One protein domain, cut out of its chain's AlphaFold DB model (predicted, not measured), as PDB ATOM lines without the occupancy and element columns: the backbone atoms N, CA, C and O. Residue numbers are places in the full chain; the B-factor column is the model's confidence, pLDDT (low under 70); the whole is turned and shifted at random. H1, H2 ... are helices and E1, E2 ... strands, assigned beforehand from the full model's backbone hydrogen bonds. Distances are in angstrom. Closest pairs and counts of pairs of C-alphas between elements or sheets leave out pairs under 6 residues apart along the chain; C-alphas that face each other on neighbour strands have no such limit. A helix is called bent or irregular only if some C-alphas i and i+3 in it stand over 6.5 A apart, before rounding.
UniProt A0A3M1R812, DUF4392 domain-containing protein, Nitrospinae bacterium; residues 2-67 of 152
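Overview. This is residues 2 to 67 of the 152 residues of the protein "DUF4392 domain-containing protein" of Nitrospinae bacterium (UniProt A0A3M1R812). Two short parallel strands, E1 and E2, lie side by side, with H1 toward one end of the domain and H2 on the other side of the strands along its length. From H2 a long loop, residues 41 to 62, reaches out to Pro 50 at the far end and folds back between H1 and H2 to E2. The printed part has 66 residues with two named helices and two named strands, in the order H1, E1, H2, E2, and the sheet has the order E1, E2, all parallel. The class is mixed, helices and strands, with under half of the residues in named elements. The whole is compact, with a radius of gyration of the C-alphas of 12.3 A, and the C-alphas span 35 by 24 by 18 A.

Arrangement. H1, residues 5 to 13, is joined by a tight link of 5 residues to E1, residues 19 to 22. A short link of 8 residues follows to H2, residues 31 to 40. A long link of 22 residues then leads to E2, residues 63 to 66. E1 and E2 are parallel neighbours, with 15 degrees between their directions. C-alphas 19 and 63 face each other at 4.6 A, and C-alphas 22 and 66 at 5.3 A. N 20 and O 63, at 2.9 A, and N 65 and O 20, at 2.9 A, are within hydrogen-bond range. E1, H2 and E2 form a strand-helix-strand unit, two parallel neighbour strands with a helix between them along the chain, and its crossover is right-handed. The closest C-alphas of H2 and E2 are those of Thr 32 and Leu 64, 7.3 A apart, and the two centres are 12.8 A apart. H1 is apart from H2 and from E2. In H1 every O i to N i+4 pair is within hydrogen-bond range; in H2 2 of 6 are, beside 5 of 7 O i to N i+3 pairs.

Along the chain. H1 begins at C-alpha 5, (5.257, -37.802, -16.241), and measures 12.4 A from first to last C-alpha. E1, Leu 19 to Gly 22, measures 10.3 A. H2, Gly 31 to Trp 40, measures 13.7 A; it is irregular, with C-alphas 32 and 35 8.3 A apart. E2 measures 9.9 A and ends at C-alpha 66, (12.068, -31.767, -31.206).

Size, cuts and confidence. The two C-alphas farthest apart are those of Gly 15 and Pro 50, at 36.5 A. The C-alphas of Ala 2 and Ser 67, the first and last printed residues, are 23.6 A apart. The printed part has no cut. The one long link, residues 41 to 62, holds no named element, and its C-alphas lie 3 to 21 A from the mean of the C-alphas. The mean pLDDT of the printed part is 93.1, and no printed residue is under 70.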
ATOM      1  N   ALA A   2      12.075 -42.690 -11.478       80.69
ATOM      2  CA  ALA A   2      10.859 -42.038 -10.987       80.69
ATOM      3  C   ALA A   2       9.860 -41.767 -12.132       80.69
ATOM      4  O   ALA A   2      10.263 -41.553 -13.274       80.69
ATOM      5  N   LYS A   3       8.554 -41.767 -11.834       90.00
ATOM      6  CA  LYS A   3       7.477 -41.461 -12.794       90.00
ATOM      7  C   LYS A   3       7.253 -39.948 -12.904       90.00
ATOM      8  O   LYS A   3       6.313 -39.399 -12.331       90.00
ATOM      9  N   VAL A   4       8.170 -39.268 -13.594       92.25
ATOM     10  CA  VAL A   4       8.183 -37.796 -13.727       92.25
ATOM     11  C   VAL A   4       7.012 -37.275 -14.573       92.25
ATOM     12  O   VAL A   4       6.546 -36.155 -14.380       92.25
ATOM     13  N   ASP A   5       6.443 -38.111 -15.437       94.06
ATOM     14  CA  ASP A   5       5.257 -37.802 -16.241       94.06
ATOM     15  C   ASP A   5       4.032 -37.415 -15.390       94.06
ATOM     16  O   ASP A   5       3.184 -36.637 -15.831       94.06
ATOM     17  N   ILE A   6       3.944 -37.908 -14.149       95.25
ATOM     18  CA  ILE A   6       2.890 -37.526 -13.199       95.25
ATOM     19  C   ILE A   6       3.042 -36.060 -12.778       95.25
ATOM     20  O   ILE A   6       2.042 -35.348 -12.681       95.25
ATOM     21  N   LEU A   7       4.276 -35.597 -12.546       95.38
ATOM     22  CA  LEU A   7       4.546 -34.211 -12.163       95.38
ATOM     23  C   LEU A   7       4.151 -33.255 -13.289       95.38
ATOM     24  O   LEU A   7       3.481 -32.261 -13.032       95.38
ATOM     25  N   VAL A   8       4.487 -33.599 -14.531       96.88
ATOM     26  CA  VAL A   8       4.147 -32.790 -15.711       96.88
ATOM     27  C   VAL A   8       2.636 -32.708 -15.903       96.88
ATOM     28  O   VAL A   8       2.097 -31.619 -16.079       96.88
ATOM     29  N   ARG A   9       1.917 -33.832 -15.767       95.94
ATOM     30  CA  ARG A   9       0.446 -33.832 -15.813       95.94
ATOM     31  C   ARG A   9      -0.169 -32.942 -14.732       95.94
ATOM     32  O   ARG A   9      -1.103 -32.198 -15.025       95.94
ATOM     33  N   LYS A  10       0.362 -32.981 -13.504       97.06
ATOM     34  CA  LYS A  10      -0.091 -32.099 -12.419       97.06
ATOM     35  C   LYS A  10       0.223 -30.631 -12.702       97.06
ATOM     36  O   LYS A  10      -0.664 -29.805 -12.538       97.06
ATOM     37  N   ALA A  11       1.432 -30.310 -13.158       97.75
ATOM     38  CA  ALA A  11       1.821 -28.943 -13.502       97.75
ATOM     39  C   ALA A  11       0.840 -28.328 -14.513       97.75
ATOM     40  O   ALA A  11       0.266 -27.271 -14.252       97.75
ATOM     41  N   ARG A  12       0.531 -29.061 -15.588       96.81
ATOM     42  CA  ARG A  12      -0.457 -28.637 -16.590       96.81
ATOM     43  C   ARG A  12      -1.861 -28.459 -16.019       96.81
ATOM     44  O   ARG A  12      -2.511 -27.462 -16.313       96.81
ATOM     45  N   ALA A  13      -2.324 -29.393 -15.186       97.38
ATOM     46  CA  ALA A  13      -3.634 -29.290 -14.537       97.38
ATOM     47  C   ALA A  13      -3.760 -28.046 -13.633       97.38
ATOM     48  O   ALA A  13      -4.866 -27.562 -13.410       97.38
ATOM     49  N   HIS A  14      -2.634 -27.519 -13.145       98.19
ATOM     50  CA  HIS A  14      -2.556 -26.287 -12.361       98.19
ATOM     51  C   HIS A  14      -2.214 -25.037 -13.194       98.19
ATOM     52  O   HIS A  14      -1.950 -23.985 -12.616       98.19
ATOM     53  N   GLY A  15      -2.214 -25.121 -14.528       97.56
ATOM     54  CA  GLY A  15      -1.910 -23.984 -15.404       97.56
ATOM     55  C   GLY A  15      -0.441 -23.547 -15.391       97.56
ATOM     56  O   GLY A  15      -0.134 -22.435 -15.808       97.56
ATOM     57  N   ILE A  16       0.470 -24.399 -14.912       98.31
ATOM     58  CA  ILE A  16       1.915 -24.150 -14.965       98.31
ATOM     59  C   ILE A  16       2.411 -24.510 -16.366       98.31
ATOM     60  O   ILE A  16       2.156 -25.619 -16.840       98.31
ATOM     61  N   VAL A  17       3.147 -23.593 -16.997       97.88
ATOM     62  CA  VAL A  17       3.729 -23.798 -18.330       97.88
ATOM     63  C   VAL A  17       4.703 -24.973 -18.314       97.88
ATOM     64  O   VAL A  17       5.585 -25.065 -17.459       97.88
ATOM     65  N   THR A  18       4.560 -25.862 -19.292       98.06
ATOM     66  CA  THR A  18       5.403 -27.043 -19.468       98.06
ATOM     67  C   THR A  18       6.090 -27.048 -20.827       98.06
ATOM     68  O   THR A  18       5.458 -26.845 -21.864       98.06
ATOM     69  N   LEU A  19       7.390 -27.340 -20.825       97.50
ATOM     70  CA  LEU A  19       8.206 -27.512 -22.024       97.50
ATOM     71  C   LEU A  19       8.796 -28.924 -22.025       97.50
ATOM     72  O   LEU A  19       9.340 -29.372 -21.018       97.50
ATOM     73  N   GLY A  20       8.649 -29.626 -23.145       97.44
ATOM     74  CA  GLY A  20       9.233 -30.944 -23.383       97.44
ATOM     75  C   GLY A  20      10.302 -30.863 -24.464       97.44
ATOM     76  O   GLY A  20      10.151 -30.095 -25.416       97.44
ATOM     77  N   ILE A  21      11.364 -31.649 -24.316       98.00
ATOM     78  CA  ILE A  21      12.438 -31.792 -25.303       98.00
ATOM     79  C   ILE A  21      12.625 -33.284 -25.557       98.00
ATOM     80  O   ILE A  21      12.667 -34.052 -24.595       98.00
ATOM     81  N   GLY A  22      12.690 -33.690 -26.821       95.94
ATOM     82  CA  GLY A  22      12.864 -35.096 -27.175       95.94
ATOM     83  C   GLY A  22      13.414 -35.297 -28.581       95.94
ATOM     84  O   GLY A  22      13.332 -34.402 -29.428       95.94
ATOM     85  N   ASP A  23      13.910 -36.505 -28.824       94.25
ATOM     86  CA  ASP A  23      14.571 -36.935 -30.060       94.25
ATOM     87  C   ASP A  23      14.074 -38.299 -30.571       94.25
ATOM     88  O   ASP A  23      14.001 -38.513 -31.783       94.25
ATOM     89  N   GLY A  24      13.674 -39.207 -29.676       86.81
ATOM     90  CA  GLY A  24      13.244 -40.566 -29.991       86.81
ATOM     91  C   GLY A  24      11.739 -40.724 -30.185       86.81
ATOM     92  O   GLY A  24      11.281 -41.744 -30.702       86.81
ATOM     93  N   GLY A  25      10.948 -39.730 -29.783       87.25
ATOM     94  CA  GLY A  25       9.500 -39.723 -29.944       87.25
ATOM     95  C   GLY A  25       8.747 -40.518 -28.879       87.25
ATOM     96  O   GLY A  25       7.548 -40.713 -29.044       87.25
ATOM     97  N   ASN A  26       9.400 -40.969 -27.804       89.12
ATOM     98  CA  ASN A  26       8.777 -41.653 -26.659       89.12
ATOM     99  C   ASN A  26       8.886 -40.853 -25.340       89.12
ATOM    100  O   ASN A  26       8.484 -41.334 -24.277       89.12
ATOM    101  N   GLU A  27       9.394 -39.625 -25.414       93.94
ATOM    102  CA  GLU A  27       9.651 -38.743 -24.285       93.94
ATOM    103  C   GLU A  27       8.398 -37.972 -23.849       93.94
ATOM    104  O   GLU A  27       7.362 -37.905 -24.521       93.94
ATOM    105  N   ILE A  28       8.498 -37.331 -22.686       95.75
ATOM    106  CA  ILE A  28       7.512 -36.348 -22.241       95.75
ATOM    107  C   ILE A  28       7.502 -35.167 -23.222       95.75
ATOM    108  O   ILE A  28       8.542 -34.628 -23.580       95.75
ATOM    109  N   GLY A  29       6.307 -34.734 -23.620       96.12
ATOM    110  CA  GLY A  29       6.093 -33.648 -24.578       96.12
ATOM    111  C   GLY A  29       5.794 -34.144 -25.985       96.12
ATOM    112  O   GLY A  29       4.926 -33.586 -26.653       96.12
ATOM    113  N   MET A  30       6.380 -35.267 -26.399       95.50
ATOM    114  CA  MET A  30       6.118 -35.882 -27.707       95.50
ATOM    115  C   MET A  30       4.649 -36.311 -27.888       95.50
ATOM    116  O   MET A  30       4.156 -36.405 -29.013       95.50
ATOM    117  N   GLY A  31       3.897 -36.460 -26.788       94.19
ATOM    118  CA  GLY A  31       2.443 -36.649 -26.827       94.19
ATOM    119  C   GLY A  31       1.683 -35.506 -27.517       94.19
ATOM    120  O   GLY A  31       0.594 -35.732 -28.042       94.19
ATOM    121  N   THR A  32       2.266 -34.303 -27.596       95.44
ATOM    122  CA  THR A  32       1.702 -33.155 -28.328       95.44
ATOM    123  C   THR A  32       1.606 -33.422 -29.835       95.44
ATOM    124  O   THR A  32       0.686 -32.933 -30.486       95.44
ATOM    125  N   ILE A  33       2.492 -34.258 -30.390       93.81
ATOM    126  CA  ILE A  33       2.533 -34.611 -31.821       93.81
ATOM    127  C   ILE A  33       2.241 -36.100 -32.074       93.81
ATOM    128  O   ILE A  33       2.614 -36.651 -33.112       93.81
ATOM    129  N   GLN A  34       1.519 -36.758 -31.158       92.00
ATOM    130  CA  GLN A  34       1.223 -38.198 -31.218       92.00
ATOM    131  C   GLN A  34       0.634 -38.669 -32.560       92.00
ATOM    132  O   GLN A  34       0.902 -39.788 -32.995       92.00
ATOM    133  N   GLY A  35      -0.174 -37.831 -33.219       89.69
ATOM    134  CA  GLY A  35      -0.808 -38.161 -34.498       89.69
ATOM    135  C   GLY A  35       0.217 -38.349 -35.613       89.69
ATOM    136  O   GLY A  35       0.135 -39.326 -36.353       89.69
ATOM    137  N   ALA A  36       1.218 -37.468 -35.672       89.38
ATOM    138  CA  ALA A  36       2.316 -37.575 -36.624       89.38
ATOM    139  C   ALA A  36       3.208 -38.779 -36.290       89.38
ATOM    140  O   ALA A  36       3.495 -39.596 -37.161       89.38
ATOM    141  N   LEU A  37       3.579 -38.949 -35.017       90.94
ATOM    142  CA  LEU A  37       4.511 -39.996 -34.588       90.94
ATOM    143  C   LEU A  37       4.026 -41.421 -34.888       90.94
ATOM    144  O   LEU A  37       4.846 -42.294 -35.157       90.94
ATOM    145  N   ARG A  38       2.707 -41.669 -34.907       88.81
ATOM    146  CA  ARG A  38       2.139 -42.998 -35.217       88.81
ATOM    147  C   ARG A  38       2.584 -43.549 -36.571       88.81
ATOM    148  O   ARG A  38       2.676 -44.765 -36.705       88.81
ATOM    149  N   ALA A  39       2.821 -42.676 -37.549       85.44
ATOM    150  CA  ALA A  39       3.229 -43.068 -38.894       85.44
ATOM    151  C   ALA A  39       4.746 -43.295 -39.024       85.44
ATOM    152  O   ALA A  39       5.170 -44.033 -39.908       85.44
ATOM    153  N   TRP A  40       5.548 -42.675 -38.154       86.69
ATOM    154  CA  TRP A  40       7.004 -42.603 -38.307       86.69
ATOM    155  C   TRP A  40       7.774 -43.435 -37.287       86.69
ATOM    156  O   TRP A  40       8.860 -43.918 -37.600       86.69
ATOM    157  N   LEU A  41       7.230 -43.635 -36.083       86.62
ATOM    158  CA  LEU A  41       7.920 -44.395 -35.048       86.62
ATOM    159  C   LEU A  41       7.804 -45.899 -35.286       86.62
ATOM    160  O   LEU A  41       6.686 -46.436 -35.324       86.62
ATOM    161  N   PRO A  42       8.939 -46.619 -35.337       86.12
ATOM    162  CA  PRO A  42       8.932 -48.062 -35.205       86.12
ATOM    163  C   PRO A  42       8.146 -48.459 -33.958       86.12
ATOM    164  O   PRO A  42       8.359 -47.929 -32.872       86.12
ATOM    165  N   TRP A  43       7.205 -49.387 -34.121       88.56
ATOM    166  CA  TRP A  43       6.340 -49.858 -33.032       88.56
ATOM    167  C   TRP A  43       5.401 -48.802 -32.433       88.56
ATOM    168  O   TRP A  43       4.834 -49.040 -31.368       88.56
ATOM    169  N   GLY A  44       5.175 -47.672 -33.111       85.25
ATOM    170  CA  GLY A  44       4.299 -46.608 -32.623       85.25
ATOM    171  C   GLY A  44       2.887 -47.108 -32.296       85.25
ATOM    172  O   GLY A  44       2.377 -46.874 -31.205       85.25
ATOM    173  N   THR A  45       2.273 -47.867 -33.204       88.75
ATOM    174  CA  THR A  45       0.910 -48.404 -33.029       88.75
ATOM    175  C   THR A  45       0.860 -49.805 -32.425       88.75
ATOM    176  O   THR A  45      -0.183 -50.201 -31.915       88.75
ATOM    177  N   LYS A  46       1.962 -50.567 -32.484       91.69
ATOM    178  CA  LYS A  46       2.037 -51.934 -31.955       91.69
ATOM    179  C   LYS A  46       3.453 -52.287 -31.499       91.69
ATOM    180  O   LYS A  46       4.362 -52.412 -32.319       91.69
ATOM    181  N   CYS A  47       3.625 -52.487 -30.191       90.44
ATOM    182  CA  CYS A  47       4.875 -52.961 -29.587       90.44
ATOM    183  C   CYS A  47       5.081 -54.464 -29.833       90.44
ATOM    184  O   CYS A  47       4.144 -55.193 -30.162       90.44
ATOM    185  N   ARG A  48       6.305 -54.946 -29.587       91.31
ATOM    186  CA  ARG A  48       6.621 -56.389 -29.533       91.31
ATOM    187  C   ARG A  48       6.232 -57.050 -28.207       91.31
ATOM    188  O   ARG A  48       6.342 -58.261 -28.061       91.31
ATOM    189  N   CYS A  49       5.815 -56.249 -27.234       90.50
ATOM    190  CA  CYS A  49       5.375 -56.714 -25.934       90.50
ATOM    191  C   CYS A  49       3.958 -57.324 -26.000       90.50
ATOM    192  O   CYS A  49       3.169 -56.910 -26.853       90.50
ATOM    193  N   PRO A  50       3.592 -58.261 -25.101       94.12
ATOM    194  CA  PRO A  50       2.286 -58.928 -25.150       94.12
ATOM    195  C   PRO A  50       1.073 -57.987 -25.113       94.12
ATOM    196  O   PRO A  50       0.004 -58.362 -25.581       94.12
ATOM    197  N   CYS A  51       1.214 -56.761 -24.592       93.38
ATOM    198  CA  CYS A  51       0.103 -55.809 -24.541       93.38
ATOM    199  C   CYS A  51      -0.258 -55.203 -25.908       93.38
ATOM    200  O   CYS A  51      -1.366 -54.692 -26.063       93.38
ATOM    201  N   GLY A  52       0.666 -55.219 -26.880       91.75
ATOM    202  CA  GLY A  52       0.449 -54.704 -28.234       91.75
ATOM    203  C   GLY A  52       0.121 -53.208 -28.333       91.75
ATOM    204  O   GLY A  52      -0.294 -52.779 -29.401       91.75
ATOM    205  N   GLN A  53       0.304 -52.416 -27.268       89.81
ATOM    206  CA  GLN A  53      -0.199 -51.032 -27.181       89.81
ATOM    207  C   GLN A  53       0.625 -49.997 -27.966       89.81
ATOM    208  O   GLN A  53       0.164 -48.880 -28.182       89.81
ATOM    209  N   GLY A  54       1.839 -50.358 -28.387       91.06
ATOM    210  CA  GLY A  54       2.760 -49.432 -29.051       91.06
ATOM    211  C   GLY A  54       3.603 -48.612 -28.074       91.06
ATOM    212  O   GLY A  54       3.602 -48.889 -26.876       91.06
ATOM    213  N   ILE A  55       4.366 -47.652 -28.601       90.88
ATOM    214  CA  ILE A  55       5.299 -46.812 -27.820       90.88
ATOM    215  C   ILE A  55       5.001 -45.311 -27.906       90.88
ATOM    216  O   ILE A  55       5.801 -44.500 -27.450       90.88
ATOM    217  N   ILE A  56       3.865 -44.932 -28.497       91.50
ATOM    218  CA  ILE A  56       3.500 -43.522 -28.646       91.50
ATOM    219  C   ILE A  56       3.289 -42.899 -27.260       91.50
ATOM    220  O   ILE A  56       2.461 -43.395 -26.488       91.50
ATOM    221  N   PRO A  57       4.007 -41.816 -26.927       90.12
ATOM    222  CA  PRO A  57       3.906 -41.173 -25.633       90.12
ATOM    223  C   PRO A  57       2.563 -40.464 -25.504       90.12
ATOM    224  O   PRO A  57       2.032 -39.893 -26.454       90.12
ATOM    225  N   CYS A  58       2.018 -40.491 -24.292       90.88
ATOM    226  CA  CYS A  58       0.702 -39.938 -23.976       90.88
ATOM    227  C   CYS A  58       0.760 -38.646 -23.152       90.88
ATOM    228  O   CYS A  58      -0.287 -38.084 -22.841       90.88
ATOM    229  N   THR A  59       1.956 -38.176 -22.785       95.06
ATOM    230  CA  THR A  59       2.135 -36.984 -21.947       95.06
ATOM    231  C   THR A  59       2.511 -35.789 -22.821       95.06
ATOM    232  O   THR A  59       3.671 -35.691 -23.222       95.06
ATOM    233  N   PRO A  60       1.570 -34.884 -23.141       96.19
ATOM    234  CA  PRO A  60       1.872 -33.674 -23.894       96.19
ATOM    235  C   PRO A  60       2.479 -32.592 -22.989       96.19
ATOM    236  O   PRO A  60       2.224 -32.560 -21.781       96.19
ATOM    237  N   THR A  61       3.152 -31.615 -23.592       97.69
ATOM    238  CA  THR A  61       3.576 -30.340 -22.970       97.69
ATOM    239  C   THR A  61       2.963 -29.150 -23.717       97.69
ATOM    240  O   THR A  61       2.320 -29.345 -24.751       97.69
ATOM    241  N   ASP A  62       3.065 -27.938 -23.170       97.62
ATOM    242  CA  ASP A  62       2.561 -26.719 -23.825       97.62
ATOM    243  C   ASP A  62       3.484 -26.289 -24.970       97.62
ATOM    244  O   ASP A  62       3.015 -25.895 -26.035       97.62
ATOM    245  N   VAL A  63       4.793 -26.457 -24.778       97.44
ATOM    246  CA  VAL A  63       5.819 -26.287 -25.812       97.44
ATOM    247  C   VAL A  63       6.567 -27.604 -25.998       97.44
ATOM    248  O   VAL A  63       6.877 -28.294 -25.024       97.44
ATOM    249  N   LEU A  64       6.855 -27.960 -27.247       97.50
ATOM    250  CA  LEU A  64       7.684 -29.107 -27.605       97.50
ATOM    251  C   LEU A  64       8.858 -28.631 -28.462       97.50
ATOM    252  O   LEU A  64       8.648 -27.985 -29.486       97.50
ATOM    253  N   VAL A  65      10.072 -29.001 -28.063       97.88
ATOM    254  CA  VAL A  65      11.287 -28.863 -28.868       97.88
ATOM    255  C   VAL A  65      11.707 -30.258 -29.320       97.88
ATOM    256  O   VAL A  65      12.151 -31.071 -28.514       97.88
ATOM    257  N   ALA A  66      11.537 -30.548 -30.607       95.38
ATOM    258  CA  ALA A  66      12.068 -31.767 -31.206       95.38
ATOM    259  C   ALA A  66      13.479 -31.499 -31.746       95.38
ATOM    260  O   ALA A  66      13.693 -30.511 -32.453       95.38
ATOM    261  N   SER A  67      14.433 -32.370 -31.428       96.31
ATOM    262  CA  SER A  67      15.824 -32.276 -31.884       96.31
ATOM    263  C   SER A  67      16.392 -33.662 -32.185       96.31
ATOM    264  O   SER A  67      15.770 -34.666 -31.879       96.31
TER     265      SER A  67